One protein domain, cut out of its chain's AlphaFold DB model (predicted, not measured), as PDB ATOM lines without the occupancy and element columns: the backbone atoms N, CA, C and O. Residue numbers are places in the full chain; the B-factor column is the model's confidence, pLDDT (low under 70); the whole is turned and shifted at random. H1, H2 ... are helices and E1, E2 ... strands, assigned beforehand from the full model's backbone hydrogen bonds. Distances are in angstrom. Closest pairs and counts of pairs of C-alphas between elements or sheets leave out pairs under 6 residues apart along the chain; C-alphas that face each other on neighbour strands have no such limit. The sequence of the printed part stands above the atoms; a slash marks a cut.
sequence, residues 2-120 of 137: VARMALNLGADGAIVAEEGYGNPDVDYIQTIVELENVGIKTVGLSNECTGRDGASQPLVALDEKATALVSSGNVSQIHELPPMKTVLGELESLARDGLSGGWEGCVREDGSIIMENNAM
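AT A GLANCE: This is residues 2 to 120 of the 137 residues of the protein "Betaine reductase complex component B subunit alpha" of bioreactor metagenome (UniProt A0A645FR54). Two lobes stand end to end in an elongated shape: the larger is a small parallel sheet, E1, E2 and E3, with the long helix H2 over one face and H1 at its far end, and the smaller is a two-strand ribbon, E4 and E5, with the short helix H3 and long loops round it. The tight link of residues 75 to 77 joins them. The printed part has 119 residues with three named helices and five named strands, in the order H1 E1 H2 E2 E3 E4 H3 E5; the class is mixed, helices and strands, with under half of the residues in named elements. The sheets run E1 E2 E3, parallel, and E4 E5, antiparallel. The whole is loose, with a radius of gyration of the C-alphas of 18.5 A and spans of 57 by 30 by 20 A.

HOW THE PARTS SIT: H1, residues 2 to 9, touches H2, residues 23 to 37, at a steep tilt of 44 degrees, the same way; H2 does so with residues 31 to 35 alone, and the closest C-alphas, of Ala 3 and Leu 35, are 5.0 A apart. E1, residues 13 to 17, is the parallel neighbour of E2, residues 41 to 48, with N 14 and O 41 at 2.8 A. E1, H2 and E2 form a strand-helix-strand unit, two parallel neighbour strands with a helix between them in the chain, and its crossover is right-handed. E3, residues 69 to 74, is the parallel neighbour of E2, with N 70 and O 44 at 2.8 A. H2 is on this sheet at a height over the sheet of 9.5 A, making two layers, a helix on one face of a sheet. It runs along the strands, at 12 degrees to E2 on the local plane; it is over E2, and only just not over E1, on which 2 of its C-alphas fall. The closest C-alphas of H2 and E2, Ile 32 and Thr 42, are 6.3 A apart. H1 only grazes the sheet, with residues 2 to 7. E4, residues 78 to 81, is apart from E3 and antiparallel to E5, residues 113 to 116, with N 79 and O 115 at 2.8 A. H3, residues 93 to 96, is near E5 and not on the sheet of E1, E2 and E3. In H1 and H2 every O i to N i+4 pair is within hydrogen-bond range; H3 is too short for such a pair.

IN THESE COORDINATES: H1 begins at C-alpha 2, (33.847, 27.154, -9.609). E1 is 13.2 A long, H2 21.4 A, E2 21.5 A and E3 13.8 A. E5 ends at C-alpha 116, (50.153, 48.745, -27.863).

THE WHOLE: The C-alphas farthest apart, of Gly 10 and Glu 109, are 57.9 A apart. The printed part has no cut. The long links are E2 to E3, E4 to H3 and H3 to E5. Mean pLDDT of the printed part is 93.6, and no printed residue is under 70.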
ATOM      1  N   VAL A   2      34.056  25.908 -10.358       95.38
ATOM      2  CA  VAL A   2      33.847  27.154  -9.609       95.38
ATOM      3  C   VAL A   2      32.444  27.269  -8.992       95.38
ATOM      4  O   VAL A   2      32.326  27.595  -7.815       95.38
ATOM      5  N   ALA A   3      31.390  26.866  -9.713       96.56
ATOM      6  CA  ALA A   3      30.011  26.883  -9.215       96.56
ATOM      7  C   ALA A   3      29.822  26.058  -7.929       96.56
ATOM      8  O   ALA A   3      29.207  26.509  -6.967       96.56
ATOM      9  N   ARG A   4      30.411  24.856  -7.869       97.06
ATOM     10  CA  ARG A   4      30.325  23.998  -6.677       97.06
ATOM     11  C   ARG A   4      31.089  24.596  -5.496       97.06
ATOM     12  O   ARG A   4      30.650  24.447  -4.361       97.06
ATOM     13  N   MET A   5      32.213  25.266  -5.755       97.38
ATOM     14  CA  MET A   5      32.958  25.981  -4.717       97.38
ATOM     15  C   MET A   5      32.134  27.138  -4.152       97.38
ATOM     16  O   MET A   5      31.995  27.223  -2.937       97.38
ATOM     17  N   ALA A   6      31.533  27.963  -5.015       97.56
ATOM     18  CA  ALA A   6      30.682  29.080  -4.604       97.56
ATOM     19  C   ALA A   6      29.491  28.614  -3.748       97.56
ATOM     20  O   ALA A   6      29.262  29.152  -2.667       97.56
ATOM     21  N   LEU A   7      28.801  27.547  -4.170       97.38
ATOM     22  CA  LEU A   7      27.702  26.950  -3.401       97.38
ATOM     23  C   LEU A   7      28.161  26.409  -2.041       97.38
ATOM     24  O   LEU A   7      27.505  26.649  -1.032       97.38
ATOM     25  N   ASN A   8      29.293  25.702  -1.993       97.69
ATOM     26  CA  ASN A   8      29.829  25.162  -0.740       97.69
ATOM     27  C   ASN A   8      30.266  26.263   0.238       97.69
ATOM     28  O   ASN A   8      30.205  26.057   1.447       97.69
ATOM     29  N   LEU A   9      30.715  27.410  -0.277       97.56
ATOM     30  CA  LEU A   9      31.043  28.591   0.522       97.56
ATOM     31  C   LEU A   9      29.796  29.364   0.979       97.56
ATOM     32  O   LEU A   9      29.920  30.236   1.834       97.56
ATOM     33  N   GLY A  10      28.615  29.059   0.429       97.62
ATOM     34  CA  GLY A  10      27.395  29.827   0.669       97.62
ATOM     35  C   GLY A  10      27.469  31.242   0.095       97.62
ATOM     36  O   GLY A  10      26.934  32.164   0.698       97.62
ATOM     37  N   ALA A  11      28.185  31.429  -1.018       97.81
ATOM     38  CA  ALA A  11      28.315  32.734  -1.654       97.81
ATOM     39  C   ALA A  11      26.977  33.191  -2.256       97.81
ATOM     40  O   ALA A  11      26.261  32.392  -2.849       97.81
ATOM     41  N   ASP A  12      26.678  34.487  -2.165       97.88
ATOM     42  CA  ASP A  12      25.551  35.112  -2.880       97.88
ATOM     43  C   ASP A  12      25.981  35.674  -4.248       97.88
ATOM     44  O   ASP A  12      25.174  35.849  -5.164       97.88
ATOM     45  N   GLY A  13      27.278  35.949  -4.401       97.62
ATOM     46  CA  GLY A  13      27.854  36.481  -5.624       97.62
ATOM     47  C   GLY A  13      29.364  36.283  -5.720       97.62
ATOM     48  O   GLY A  13      30.018  35.880  -4.757       97.62
ATOM     49  N   ALA A  14      29.908  36.561  -6.900       97.62
ATOM     50  CA  ALA A  14      31.316  36.404  -7.226       97.62
ATOM     51  C   ALA A  14      31.805  37.538  -8.135       97.62
ATOM     52  O   ALA A  14      31.121  37.940  -9.077       97.62
ATOM     53  N   ILE A  15      33.021  38.016  -7.869       96.44
ATOM     54  CA  ILE A  15      33.765  38.849  -8.810       96.44
ATOM     55  C   ILE A  15      34.665  37.917  -9.612       96.44
ATOM     56  O   ILE A  15      35.449  37.166  -9.029       96.44
ATOM     57  N   VAL A  16      34.535  37.955 -10.932       95.75
ATOM     58  CA  VAL A  16      35.366  37.177 -11.850       95.75
ATOM     59  C   VAL A  16      36.315  38.158 -12.518       95.75
ATOM     60  O   VAL A  16      35.859  39.044 -13.225       95.75
ATOM     61  N   ALA A  17      37.614  38.037 -12.259       93.12
ATOM     62  CA  ALA A  17      38.639  38.838 -12.915       93.12
ATOM     63  C   ALA A  17      39.328  37.983 -13.977       93.12
ATOM     64  O   ALA A  17      39.815  36.893 -13.667       93.12
ATOM     65  N   GLU A  18      39.326  38.461 -15.212       90.50
ATOM     66  CA  GLU A  18      40.099  37.874 -16.298       90.50
ATOM     67  C   GLU A  18      41.594  38.181 -16.133       90.50
ATOM     68  O   GLU A  18      41.969  39.232 -15.621       90.50
ATOM     69  N   GLU A  19      42.446  37.261 -16.583       82.44
ATOM     70  CA  GLU A  19      43.878  37.489 -16.766       82.44
ATOM     71  C   GLU A  19      44.306  36.858 -18.104       82.44
ATOM     72  O   GLU A  19      44.074  35.668 -18.343       82.44
ATOM     73  N   GLY A  20      44.969  37.639 -18.961       80.31
ATOM     74  CA  GLY A  20      45.364  37.219 -20.311       80.31
ATOM     75  C   GLY A  20      44.275  37.442 -21.370       80.31
ATOM     76  O   GLY A  20      43.271  38.078 -21.090       80.31
ATOM     77  N   TYR A  21      44.506  36.942 -22.595       80.94
ATOM     78  CA  TYR A  21      43.660  37.236 -23.766       80.94
ATOM     79  C   TYR A  21      43.532  36.060 -24.730       80.94
ATOM     80  O   TYR A  21      44.425  35.210 -24.840       80.94
ATOM     81  N   GLY A  22      42.461  36.067 -25.515       83.94
ATOM     82  CA  GLY A  22      42.197  35.098 -26.564       83.94
ATOM     83  C   GLY A  22      41.451  33.886 -26.021       83.94
ATOM     84  O   GLY A  22      40.226  33.861 -25.992       83.94
ATOM     85  N   ASN A  23      42.190  32.852 -25.613       89.62
ATOM     86  CA  ASN A  23      41.575  31.665 -25.010       89.62
ATOM     87  C   ASN A  23      41.009  31.934 -23.596       89.62
ATOM     88  O   ASN A  23      39.905  31.457 -23.331       89.62
ATOM     89  N   PRO A  24      41.695  32.692 -22.708       90.19
ATOM     90  CA  PRO A  24      41.158  33.091 -21.408       90.19
ATOM     91  C   PRO A  24      39.795  33.782 -21.469       90.19
ATOM     92  O   PRO A  24      38.978  33.506 -20.598       90.19
ATOM     93  N   ASP A  25      39.488  34.561 -22.512       92.31
ATOM     94  CA  ASP A  25      38.171  35.192 -22.689       92.31
ATOM     95  C   ASP A  25      37.034  34.155 -22.681       92.31
ATOM     96  O   ASP A  25      35.946  34.384 -22.144       92.31
ATOM     97  N   VAL A  26      37.277  32.978 -23.271       94.31
ATOM     98  CA  VAL A  26      36.298  31.885 -23.321       94.31
ATOM     99  C   VAL A  26      36.092  31.305 -21.926       94.31
ATOM    100  O   VAL A  26      34.949  31.134 -21.497       94.31
ATOM    101  N   ASP A  27      37.180  31.035 -21.205       94.62
ATOM    102  CA  ASP A  27      37.132  30.501 -19.839       94.62
ATOM    103  C   ASP A  27      36.500  31.507 -18.864       94.62
ATOM    104  O   ASP A  27      35.735  31.127 -17.971       94.62
ATOM    105  N   TYR A  28      36.770  32.798 -19.059       95.62
ATOM    106  CA  TYR A  28      36.200  33.914 -18.315       95.62
ATOM    107  C   TYR A  28      34.675  33.972 -18.469       95.62
ATOM    108  O   TYR A  28      33.942  33.925 -17.473       95.62
ATOM    109  N   ILE A  29      34.178  33.970 -19.709       96.69
ATOM    110  CA  ILE A  29      32.735  33.964 -19.979       96.69
ATOM    111  C   ILE A  29      32.085  32.670 -19.488       96.69
ATOM    112  O   ILE A  29      31.033  32.716 -18.849       96.69
ATOM    113  N   GLN A  30      32.708  31.508 -19.709       96.81
ATOM    114  CA  GLN A  30      32.176  30.238 -19.209       96.81
ATOM    115  C   GLN A  30      32.111  30.196 -17.681       96.81
ATOM    116  O   GLN A  30      31.143  29.676 -17.126       96.81
ATOM    117  N   THR A  31      33.086  30.785 -16.990       97.44
ATOM    118  CA  THR A  31      33.085  30.912 -15.527       97.44
ATOM    119  C   THR A  31      31.890  31.730 -15.043       97.44
ATOM    120  O   THR A  31      31.186  31.301 -14.125       97.44
ATOM    121  N   ILE A  32      31.614  32.867 -15.687       98.06
ATOM    122  CA  ILE A  32      30.434  33.696 -15.408       98.06
ATOM    123  C   ILE A  32      29.145  32.892 -15.623       98.06
ATOM    124  O   ILE A  32      28.288  32.833 -14.740       98.06
ATOM    125  N   VAL A  33      29.035  32.205 -16.762       98.06
ATOM    126  CA  VAL A  33      27.868  31.381 -17.109       98.06
ATOM    127  C   VAL A  33      27.654  30.245 -16.105       98.06
ATOM    128  O   VAL A  33      26.524  30.023 -15.668       98.06
ATOM    129  N   GLU A  34      28.711  29.527 -15.709       98.06
ATOM    130  CA  GLU A  34      28.637  28.459 -14.705       98.06
ATOM    131  C   GLU A  34      28.092  28.969 -13.365       98.06
ATOM    132  O   GLU A  34      27.286  28.280 -12.736       98.06
ATOM    133  N   LEU A  35      28.512  30.160 -12.930       98.56
ATOM    134  CA  LEU A  35      28.078  30.776 -11.674       98.56
ATOM    135  C   LEU A  35      26.624  31.261 -11.743       98.56
ATOM    136  O   LEU A  35      25.814  30.899 -10.884       98.56
ATOM    137  N   GLU A  36      26.258  31.988 -12.799       98.19
ATOM    138  CA  GLU A  36      24.888  32.482 -12.992       98.19
ATOM    139  C   GLU A  36      23.880  31.326 -13.127       98.19
ATOM    140  O   GLU A  36      22.759  31.412 -12.622       98.19
ATOM    141  N   ASN A  37      24.280  30.204 -13.742       97.88
ATOM    142  CA  ASN A  37      23.452  28.996 -13.863       97.88
ATOM    143  C   ASN A  37      22.999  28.414 -12.520       97.88
ATOM    144  O   ASN A  37      21.935  27.797 -12.453       97.88
ATOM    145  N   VAL A  38      23.793  28.584 -11.463       97.75
ATOM    146  CA  VAL A  38      23.474  28.083 -10.117       97.75
ATOM    147  C   VAL A  38      22.947  29.178  -9.186       97.75
ATOM    148  O   VAL A  38      22.811  28.950  -7.987       97.75
ATOM    149  N   GLY A  39      22.620  30.354  -9.733       97.56
ATOM    150  CA  GLY A  39      22.040  31.472  -8.989       97.56
ATOM    151  C   GLY A  39      23.052  32.367  -8.273       97.56
ATOM    152  O   GLY A  39      22.630  33.243  -7.522       97.56
ATOM    153  N   ILE A  40      24.356  32.187  -8.509       98.44
ATOM    154  CA  ILE A  40      25.405  33.053  -7.960       98.44
ATOM    155  C   ILE A  40      25.547  34.266  -8.875       98.44
ATOM    156  O   ILE A  40      25.877  34.114 -10.050       98.44
ATOM    157  N   LYS A  41      25.300  35.468  -8.347       98.12
ATOM    158  CA  LYS A  41      25.382  36.704  -9.135       98.12
ATOM    159  C   LYS A  41      26.826  37.085  -9.426       98.12
ATOM    160  O   LYS A  41      27.677  37.006  -8.545       98.12
ATOM    161  N   THR A  42      27.104  37.531 -10.638       98.31
ATOM    162  CA  THR A  42      28.467  37.804 -11.093       98.31
ATOM    163  C   THR A  42      28.681  39.269 -11.437       98.31
ATOM    164  O   THR A  42      27.785  39.949 -11.937       98.31
ATOM    165  N   VAL A  43      29.891  39.753 -11.160       97.81
ATOM    166  CA  VAL A  43      30.453  40.955 -11.783       97.81
ATOM    167  C   VAL A  43      31.769  40.547 -12.424       97.81
ATOM    168  O   VAL A  43      32.674  40.071 -11.737       97.81
ATOM    169  N   GLY A  44      31.852  40.700 -13.737       95.50
ATOM    170  CA  GLY A  44      33.059  40.444 -14.501       95.50
ATOM    171  C   GLY A  44      33.956  41.680 -14.559       95.50
ATOM    172  O   GLY A  44      33.463  42.786 -14.780       95.50
ATOM    173  N   LEU A  45      35.257  41.497 -14.365       94.69
ATOM    174  CA  LEU A  45      36.299  42.491 -14.589       94.69
ATOM    175  C   LEU A  45      37.198  41.982 -15.715       94.69
ATOM    176  O   LEU A  45      37.686  40.853 -15.645       94.69
ATOM    177  N   SER A  46      37.428  42.814 -16.721       91.75
ATOM    178  CA  SER A  46      38.265  42.471 -17.872       91.75
ATOM    179  C   SER A  46      38.886  43.734 -18.469       91.75
ATOM    180  O   SER A  46      38.427  44.854 -18.223       91.75
ATOM    181  N   ASN A  47      39.976  43.577 -19.199       89.44
ATOM    182  CA  ASN A  47      40.469  44.557 -20.155       89.44
ATOM    183  C   ASN A  47      40.142  44.064 -21.565       89.44
ATOM    184  O   ASN A  47      40.242  42.888 -21.883       89.44
ATOM    185  N   GLU A  48      39.719  44.973 -22.429       89.50
ATOM    186  CA  GLU A  48      39.112  44.585 -23.695       89.50
ATOM    187  C   GLU A  48      40.111  44.689 -24.851       89.50
ATOM    188  O   GLU A  48      40.976  45.567 -24.878       89.50
ATOM    189  N   CYS A  49      39.950  43.840 -25.865       89.44
ATOM    190  CA  CYS A  49      40.706  43.901 -27.116       89.44
ATOM    191  C   CYS A  49      39.880  44.585 -28.214       89.44
ATOM    192  O   CYS A  49      39.501  43.986 -29.219       89.44
ATOM    193  N   THR A  50      39.568  45.869 -28.017       90.81
ATOM    194  CA  THR A  50      38.659  46.616 -28.909       90.81
ATOM    195  C   THR A  50      39.356  47.252 -30.112       90.81
ATOM    196  O   THR A  50      38.720  47.957 -30.893       90.81
ATOM    197  N   GLY A  51      40.640  46.977 -30.345       91.06
ATOM    198  CA  GLY A  51      41.396  47.596 -31.431       91.06
ATOM    199  C   GLY A  51      41.741  49.059 -31.136       91.06
ATOM    200  O   GLY A  51      41.232  49.676 -30.202       91.06
ATOM    201  N   ARG A  52      42.648  49.636 -31.927       90.50
ATOM    202  CA  ARG A  52      43.190  50.995 -31.692       90.50
ATOM    203  C   ARG A  52      42.128  52.095 -31.780       90.50
ATOM    204  O   ARG A  52      42.303  53.166 -31.209       90.50
ATOM    205  N   ASP A  53      41.062  51.835 -32.527       90.44
ATOM    206  CA  ASP A  53      39.915  52.720 -32.732       90.44
ATOM    207  C   ASP A  53      38.726  52.397 -31.812       90.44
ATOM    208  O   ASP A  53      37.724  53.111 -31.841       90.44
ATOM    209  N   GLY A  54      38.828  51.344 -30.992       90.25
ATOM    210  CA  GLY A  54      37.768  50.897 -30.091       90.25
ATOM    211  C   GLY A  54      36.579  50.226 -30.788       90.25
ATOM    212  O   GLY A  54      35.530  50.081 -30.165       90.25
ATOM    213  N   ALA A  55      36.696  49.856 -32.068       90.56
ATOM    214  CA  ALA A  55      35.582  49.325 -32.857       90.56
ATOM    215  C   ALA A  55      35.546  47.790 -32.968       90.56
ATOM    216  O   ALA A  55      34.589  47.237 -33.518       90.56
ATOM    217  N   SER A  56      36.573  47.090 -32.483       90.25
ATOM    218  CA  SER A  56      36.634  45.625 -32.525       90.25
ATOM    219  C   SER A  56      35.745  45.004 -31.452       90.25
ATOM    220  O   SER A  56      35.439  45.622 -30.432       90.25
ATOM    221  N   GLN A  57      35.342  43.754 -31.678       90.62
ATOM    222  CA  GLN A  57      34.656  42.973 -30.655       90.62
ATOM    223  C   GLN A  57      35.556  42.865 -29.407       90.62
ATOM    224  O   GLN A  57      36.704  42.452 -29.554       90.62
ATOM    225  N   PRO A  58      35.064  43.216 -28.203       89.56
ATOM    226  CA  PRO A  58      35.912  43.386 -27.020       89.56
ATOM    227  C   PRO A  58      36.511  42.083 -26.479       89.56
ATOM    228  O   PRO A  58      37.629  42.109 -25.974       89.56
ATOM    229  N   LEU A  59      35.781  40.969 -26.599       91.62
ATOM    230  CA  LEU A  59      36.148  39.638 -26.103       91.62
ATOM    231  C   LEU A  59      35.933  38.595 -27.198       91.62
ATOM    232  O   LEU A  59      35.013  38.735 -28.007       91.62
ATOM    233  N   VAL A  60      36.709  37.513 -27.205       90.62
ATOM    234  CA  VAL A  60      36.546  36.415 -28.182       90.62
ATOM    235  C   VAL A  60      35.205  35.685 -28.028       90.62
ATOM    236  O   VAL A  60      34.639  35.220 -29.019       90.62
ATOM    237  N   ALA A  61      34.665  35.619 -26.810       91.81
ATOM    238  CA  ALA A  61      33.365  35.029 -26.509       91.81
ATOM    239  C   ALA A  61      32.466  36.022 -25.764       91.81
ATOM    240  O   ALA A  61      32.940  36.894 -25.044       91.81
ATOM    241  N   LEU A  62      31.152  35.870 -25.930       91.75
ATOM    242  CA  LEU A  62      30.121  36.609 -25.204       91.75
ATOM    243  C   LEU A  62      28.956  35.663 -24.908       91.75
ATOM    244  O   LEU A  62      28.716  34.715 -25.657       91.75
ATOM    245  N   ASP A  63      28.219  35.941 -23.837       96.88
ATOM    246  CA  ASP A  63      27.018  35.198 -23.454       96.88
ATOM    247  C   ASP A  63      25.984  36.162 -22.855       96.88
ATOM    248  O   ASP A  63      26.341  37.124 -22.176       96.88
ATOM    249  N   GLU A  64      24.695  35.906 -23.087       96.81
ATOM    250  CA  GLU A  64      23.590  36.736 -22.587       96.81
ATOM    251  C   GLU A  64      23.526  36.826 -21.053       96.81
ATOM    252  O   GLU A  64      22.898  37.736 -20.514       96.81
ATOM    253  N   LYS A  65      24.184  35.904 -20.339       97.12
ATOM    254  CA  LYS A  65      24.275  35.911 -18.872       97.12
ATOM    255  C   LYS A  65      25.345  36.856 -18.339       97.12
ATOM    256  O   LYS A  65      25.243  37.280 -17.188       97.12
ATOM    257  N   ALA A  66      26.324  37.236 -19.161       96.06
ATOM    258  CA  ALA A  66      27.367  38.196 -18.810       96.06
ATOM    259  C   ALA A  66      26.823  39.637 -18.856       96.06
ATOM    260  O   ALA A  66      27.164  40.441 -19.717       96.06
ATOM    261  N   THR A  67      25.922  39.951 -17.923       96.06
ATOM    262  CA  THR A  67      25.143  41.204 -17.910       96.06
ATOM    263  C   THR A  67      25.773  42.330 -17.091       96.06
ATOM    264  O   THR A  67      25.320  43.471 -17.169       96.06
ATOM    265  N   ALA A  68      26.814  42.030 -16.311       96.75
ATOM    266  CA  ALA A  68      27.521  42.988 -15.468       96.75
ATOM    267  C   ALA A  68      29.033  42.852 -15.681       96.75
ATOM    268  O   ALA A  68      29.706  42.117 -14.959       96.75
ATOM    269  N   LEU A  69      29.548  43.553 -16.691       94.69
ATOM    270  CA  LEU A  69      30.969  43.600 -17.027       94.69
ATOM    271  C   LEU A  69      31.521  45.006 -16.778       94.69
ATOM    272  O   LEU A  69      30.886  46.002 -17.127       94.69
ATOM    273  N   VAL A  70      32.707  45.078 -16.182       94.19
ATOM    274  CA  VAL A  70      33.463  46.310 -15.974       94.19
ATOM    275  C   VAL A  70      34.757  46.204 -16.765       94.19
ATOM    276  O   VAL A  70      35.597  45.348 -16.488       94.19
ATOM    277  N   SER A  71      34.902  47.097 -17.740       91.06
ATOM    278  CA  SER A  71      36.144  47.265 -18.485       91.06
ATOM    279  C   SER A  71      37.142  48.076 -17.660       91.06
ATOM    280  O   SER A  71      36.789  49.092 -17.053       91.06
ATOM    281  N   SER A  72      38.386  47.614 -17.630       90.62
ATOM    282  CA  SER A  72      39.519  48.288 -16.985       90.62
ATOM    283  C   SER A  72      40.421  49.028 -17.978       90.62
ATOM    284  O   SER A  72      41.230  49.858 -17.564       90.62
ATOM    285  N   GLY A  73      40.244  48.796 -19.280       90.00
ATOM    286  CA  GLY A  73      41.073  49.398 -20.315       90.00
ATOM    287  C   GLY A  73      40.936  48.703 -21.664       90.00
ATOM    288  O   GLY A  73      40.222  47.711 -21.800       90.00
ATOM    289  N   ASN A  74      41.637  49.246 -22.659       90.00
ATOM    290  CA  ASN A  74      41.763  48.664 -23.992       90.00
ATOM    291  C   ASN A  74      43.218  48.254 -24.226       90.00
ATOM    292  O   ASN A  74      44.118  49.097 -24.241       90.00
ATOM    293  N   VAL A  75      43.455  46.973 -24.479       90.31
ATOM    294  CA  VAL A  75      44.816  46.448 -24.652       90.31
ATOM    295  C   VAL A  75      45.443  46.849 -25.982       90.31
ATOM    296  O   VAL A  75      46.662  46.844 -26.129       90.31
ATOM    297  N   SER A  76      44.626  47.267 -26.946       90.69
ATOM    298  CA  SER A  76      45.081  47.828 -28.217       90.69
ATOM    299  C   SER A  76      45.407  49.325 -28.136       90.69
ATOM    300  O   SER A  76      45.730  49.931 -29.159       90.69
ATOM    301  N   GLN A  77      45.303  49.954 -26.958       92.06
ATOM    302  CA  GLN A  77      45.646  51.363 -26.791       92.06
ATOM    303  C   GLN A  77      47.113  51.609 -27.156       92.06
ATOM    304  O   GLN A  77      48.005  50.912 -26.685       92.06
ATOM    305  N   ILE A  78      47.369  52.630 -27.973       93.62
ATOM    306  CA  ILE A  78      48.728  53.017 -28.351       93.62
ATOM    307  C   ILE A  78      49.361  53.878 -27.259       93.62
ATOM    308  O   ILE A  78      48.784  54.875 -26.815       93.62
ATOM    309  N   HIS A  79      50.584  53.518 -26.890       93.56
ATOM    310  CA  HIS A  79      51.454  54.266 -26.000       93.56
ATOM    311  C   HIS A  79      52.739  54.655 -26.719       93.56
ATOM    312  O   HIS A  79      53.371  53.835 -27.381       93.56
ATOM    313  N   GLU A  80      53.149  55.906 -26.537       96.00
ATOM    314  CA  GLU A  80      54.457  56.394 -26.958       96.00
ATOM    315  C   GLU A  80      55.303  56.664 -25.720       96.00
ATOM    316  O   GLU A  80      54.932  57.485 -24.877       96.00
ATOM    317  N   LEU A  81      56.434  55.969 -25.602       95.56
ATOM    318  CA  LEU A  81      57.396  56.191 -24.528       95.56
ATOM    319  C   LEU A  81      58.650  56.876 -25.089       95.56
ATOM    320  O   LEU A  81      59.167  56.458 -26.131       95.56
ATOM    321  N   PRO A  82      59.154  57.930 -24.422       97.56
ATOM    322  CA  PRO A  82      60.364  58.618 -24.853       97.56
ATOM    323  C   PRO A  82      61.603  57.725 -24.665       97.56
ATOM    324  O   PRO A  82      61.543  56.737 -23.928       97.56
ATOM    325  N   PRO A  83      62.755  58.089 -25.258       97.62
ATOM    326  CA  PRO A  83      64.002  57.384 -25.005       97.62
ATOM    327  C   PRO A  83      64.351  57.416 -23.516       97.62
ATOM    328  O   PRO A  83      64.317  58.469 -22.871       97.62
ATOM    329  N   MET A  84      64.720  56.261 -22.969       95.81
ATOM    330  CA  MET A  84      65.066  56.130 -21.556       95.81
ATOM    331  C   MET A  84      66.581  56.193 -21.359       95.81
ATOM    332  O   MET A  84      67.349  55.581 -22.095       95.81
ATOM    333  N   LYS A  85      67.031  56.879 -20.299       96.44
ATOM    334  CA  LYS A  85      68.457  56.916 -19.910       96.44
ATOM    335  C   LYS A  85      69.018  55.519 -19.603       96.44
ATOM    336  O   LYS A  85      70.221  55.291 -19.703       96.44
ATOM    337  N   THR A  86      68.159  54.609 -19.157       95.31
ATOM    338  CA  THR A  86      68.522  53.245 -18.781       95.31
ATOM    339  C   THR A  86      67.476  52.297 -19.340       95.31
ATOM    340  O   THR A  86      66.291  52.462 -19.060       95.31
ATOM    341  N   VAL A  87      67.937  51.308 -20.100       94.06
ATOM    342  CA  VAL A  87      67.143  50.176 -20.578       94.06
ATOM    343  C   VAL A  87      67.642  48.936 -19.847       94.06
ATOM    344  O   VAL A  87      68.847  48.693 -19.782       94.06
ATOM    345  N   LEU A  88      66.720  48.181 -19.256       94.06
ATOM    346  CA  LEU A  88      67.010  46.890 -18.640       94.06
ATOM    347  C   LEU A  88      66.547  45.800 -19.611       94.06
ATOM    348  O   LEU A  88      65.362  45.732 -19.920       94.06
ATOM    349  N   GLY A  89      67.475  44.972 -20.093       92.62
ATOM    350  CA  GLY A  89      67.210  44.003 -21.164       92.62
ATOM    351  C   GLY A  89      67.581  44.541 -22.551       92.62
ATOM    352  O   GLY A  89      68.481  45.369 -22.672       92.62
ATOM    353  N   GLU A  90      66.907  44.042 -23.588       92.94
ATOM    354  CA  GLU A  90      67.132  44.404 -24.995       92.94
ATOM    355  C   GLU A  90      65.891  45.116 -25.547       92.94
ATOM    356  O   GLU A  90      64.815  44.519 -25.600       92.94
ATOM    357  N   LEU A  91      66.021  46.379 -25.960       93.94
ATOM    358  CA  LEU A  91      64.885  47.184 -26.424       93.94
ATOM    359  C   LEU A  91      64.303  46.637 -27.734       93.94
ATOM    360  O   LEU A  91      63.092  46.576 -27.917       93.94
ATOM    361  N   GLU A  92      65.183  46.182 -28.619       94.38
ATOM    362  CA  GLU A  92      64.891  45.651 -29.947       94.38
ATOM    363  C   GLU A  92      64.056  44.364 -29.904       94.38
ATOM    364  O   GLU A  92      63.376  44.042 -30.882       94.38
ATOM    365  N   SER A  93      64.042  43.657 -28.765       94.12
ATOM    366  CA  SER A  93      63.188  42.479 -28.560       94.12
ATOM    367  C   SER A  93      61.700  42.799 -28.754       94.12
ATOM    368  O   SER A  93      60.971  41.979 -29.312       94.12
ATOM    369  N   LEU A  94      61.269  44.023 -28.415       93.31
ATOM    370  CA  LEU A  94      59.898  44.501 -28.617       93.31
ATOM    371  C   LEU A  94      59.472  44.451 -30.094       93.31
ATOM    372  O   LEU A  94      58.324  44.141 -30.393       93.31
ATOM    373  N   ALA A  95      60.389  44.726 -31.025       94.38
ATOM    374  CA  ALA A  95      60.102  44.709 -32.459       94.38
ATOM    375  C   ALA A  95      60.293  43.327 -33.105       94.38
ATOM    376  O   ALA A  95      59.668  43.038 -34.124       94.38
ATOM    377  N   ARG A  96      61.182  42.493 -32.547       94.00
ATOM    378  CA  ARG A  96      61.662  41.255 -33.182       94.00
ATOM    379  C   ARG A  96      60.981  39.986 -32.671       94.00
ATOM    380  O   ARG A  96      60.688  39.102 -33.471       94.00
ATOM    381  N   ASP A  97      60.748  39.877 -31.366       90.25
ATOM    382  CA  ASP A  97      60.492  38.580 -30.715       90.25
ATOM    383  C   ASP A  97      59.001  38.204 -30.652       90.25
ATOM    384  O   ASP A  97      58.617  37.256 -29.969       90.25
ATOM    385  N   GLY A  98      58.148  38.917 -31.395       80.44
ATOM    386  CA  GLY A  98      56.715  38.626 -31.469       80.44
ATOM    387  C   GLY A  98      55.970  38.895 -30.160       80.44
ATOM    388  O   GLY A  98      54.980  38.221 -29.875       80.44
ATOM    389  N   LEU A  99      56.443  39.858 -29.361       82.81
ATOM    390  CA  LEU A  99      55.730  40.331 -28.178       82.81
ATOM    391  C   LEU A  99      54.366  40.904 -28.594       82.81
ATOM    392  O   LEU A  99      54.285  41.720 -29.514       82.81
ATOM    393  N   SER A 100      53.296  40.506 -27.905       85.44
ATOM    394  CA  SER A 100      51.971  41.098 -28.096       85.44
ATOM    395  C   SER A 100      52.051  42.616 -27.925       85.44
ATOM    396  O   SER A 100      52.566  43.093 -26.928       85.44
ATOM    397  N   GLY A 101      51.596  43.376 -28.922       90.25
ATOM    398  CA  GLY A 101      51.661  44.842 -28.929       90.25
ATOM    399  C   GLY A 101      52.957  45.467 -29.464       90.25
ATOM    400  O   GLY A 101      53.031  46.694 -29.547       90.25
ATOM    401  N   GLY A 102      53.939  44.659 -29.874       93.75
ATOM    402  CA  GLY A 102      55.119  45.083 -30.633       93.75
ATOM    403  C   GLY A 102      55.030  44.724 -32.123       93.75
ATOM    404  O   GLY A 102      54.280  43.832 -32.522       93.75
ATOM    405  N   TRP A 103      55.770  45.440 -32.971       94.56
ATOM    406  CA  TRP A 103      55.866  45.171 -34.415       94.56
ATOM    407  C   TRP A 103      57.151  45.755 -35.019       94.56
ATOM    408  O   TRP A 103      57.840  46.566 -34.401       94.56
ATOM    409  N   GLU A 104      57.483  45.390 -36.256       94.81
ATOM    410  CA  GLU A 104      58.625  45.983 -36.961       94.81
ATOM    411  C   GLU A 104      58.463  47.512 -37.095       94.81
ATOM    412  O   GLU A 104      57.482  48.002 -37.650       94.81
ATOM    413  N   GLY A 105      59.424  48.282 -36.572       93.69
ATOM    414  CA  GLY A 105      59.373  49.751 -36.553       93.69
ATOM    415  C   GLY A 105      58.710  50.369 -35.313       93.69
ATOM    416  O   GLY A 105      58.595  51.590 -35.234       93.69
ATOM    417  N   CYS A 106      58.305  49.555 -34.332       95.50
ATOM    418  CA  CYS A 106      57.807  50.032 -33.037       95.50
ATOM    419  C   CYS A 106      58.920  50.620 -32.138       95.50
ATOM    420  O   CYS A 106      58.644  51.431 -31.256       95.50
ATOM    421  N   VAL A 107      60.185  50.264 -32.403       96.88
ATOM    422  CA  VAL A 107      61.388  50.839 -31.779       96.88
ATOM    423  C   VAL A 107      62.044  51.802 -32.766       96.88
ATOM    424  O   VAL A 107      62.385  51.407 -33.882       96.88
ATOM    425  N   ARG A 108      62.203  53.069 -32.375       96.69
ATOM    426  CA  ARG A 108      62.790  54.124 -33.213       96.69
ATOM    427  C   ARG A 108      64.308  54.201 -33.017       96.69
ATOM    428  O   ARG A 108      64.828  53.812 -31.976       96.69
ATOM    429  N   GLU A 109      65.019  54.765 -33.997       95.75
ATOM    430  CA  GLU A 109      66.489  54.917 -33.954       95.75
ATOM    431  C   GLU A 109      66.988  55.744 -32.756       95.75
ATOM    432  O   GLU A 109      68.110  55.551 -32.293       95.75
ATOM    433  N   ASP A 110      66.161  56.657 -32.241       96.31
ATOM    434  CA  ASP A 110      66.479  57.478 -31.070       96.31
ATOM    435  C   ASP A 110      66.266  56.752 -29.730       96.31
ATOM    436  O   ASP A 110      66.534  57.327 -28.676       96.31
ATOM    437  N   GLY A 111      65.792  55.502 -29.759       96.31
ATOM    438  CA  GLY A 111      65.473  54.694 -28.584       96.31
ATOM    439  C   GLY A 111      64.093  54.963 -27.980       96.31
ATOM    440  O   GLY A 111      63.774  54.390 -26.939       96.31
ATOM    441  N   SER A 112      63.268  55.825 -28.588       97.75
ATOM    442  CA  SER A 112      61.850  55.934 -28.231       97.75
ATOM    443  C   SER A 112      61.061  54.762 -28.807       97.75
ATOM    444  O   SER A 112      61.458  54.159 -29.809       97.75
ATOM    445  N   ILE A 113      59.926  54.446 -28.188       96.81
ATOM    446  CA  ILE A 113      59.060  53.361 -28.652       96.81
ATOM    447  C   ILE A 113      57.616  53.817 -28.811       96.81
ATOM    448  O   ILE A 113      57.135  54.701 -28.102       96.81
ATOM    449  N   ILE A 114      56.927  53.173 -29.744       96.25
ATOM    450  CA  ILE A 114      55.479  53.207 -29.904       96.25
ATOM    451  C   ILE A 114      54.983  51.771 -29.810       96.25
ATOM    452  O   ILE A 114      55.433  50.929 -30.568       96.25
ATOM    453  N   MET A 115      54.086  51.464 -28.884       94.69
ATOM    454  CA  MET A 115      53.616  50.095 -28.656       94.69
ATOM    455  C   MET A 115      52.135  50.082 -28.302       94.69
ATOM    456  O   MET A 115      51.595  51.100 -27.872       94.69
ATOM    457  N   GLU A 116      51.472  48.943 -28.468       93.00
ATOM    458  CA  GLU A 116      50.153  48.745 -27.863       93.00
ATOM    459  C   GLU A 116      50.300  48.382 -26.383       93.00
ATOM    460  O   GLU A 116      51.297  47.790 -25.972       93.00
ATOM    461  N   ASN A 117      49.287  48.710 -25.583       90.69
ATOM    462  CA  ASN A 117      49.241  48.432 -24.151       90.69
ATOM    463  C   ASN A 117      49.436  46.941 -23.831       90.69
ATOM    464  O   ASN A 117      50.044  46.606 -22.824       90.69
ATOM    465  N   ASN A 118      49.045  46.047 -24.742       88.44
ATOM    466  CA  ASN A 118      49.282  44.607 -24.639       88.44
ATOM    467  C   ASN A 118      50.778  44.220 -24.503       88.44
ATOM    468  O   ASN A 118      51.092  43.136 -24.016       88.44
ATOM    469  N   ALA A 119      51.712  45.113 -24.865       89.94
ATOM    470  CA  ALA A 119      53.146  44.933 -24.613       89.94
ATOM    471  C   ALA A 119      53.508  45.010 -23.121       89.94
ATOM    472  O   ALA A 119      54.538  44.487 -22.694       89.94
ATOM    473  N   MET A 120      52.652  45.635 -22.312       86.56
ATOM    474  CA  MET A 120      52.736  45.657 -20.859       86.56
ATOM    475  C   MET A 120      51.744  44.632 -20.303       86.56
ATOM    476  O   MET A 120      50.558  44.902 -20.129       86.56
TER     477      MET A 120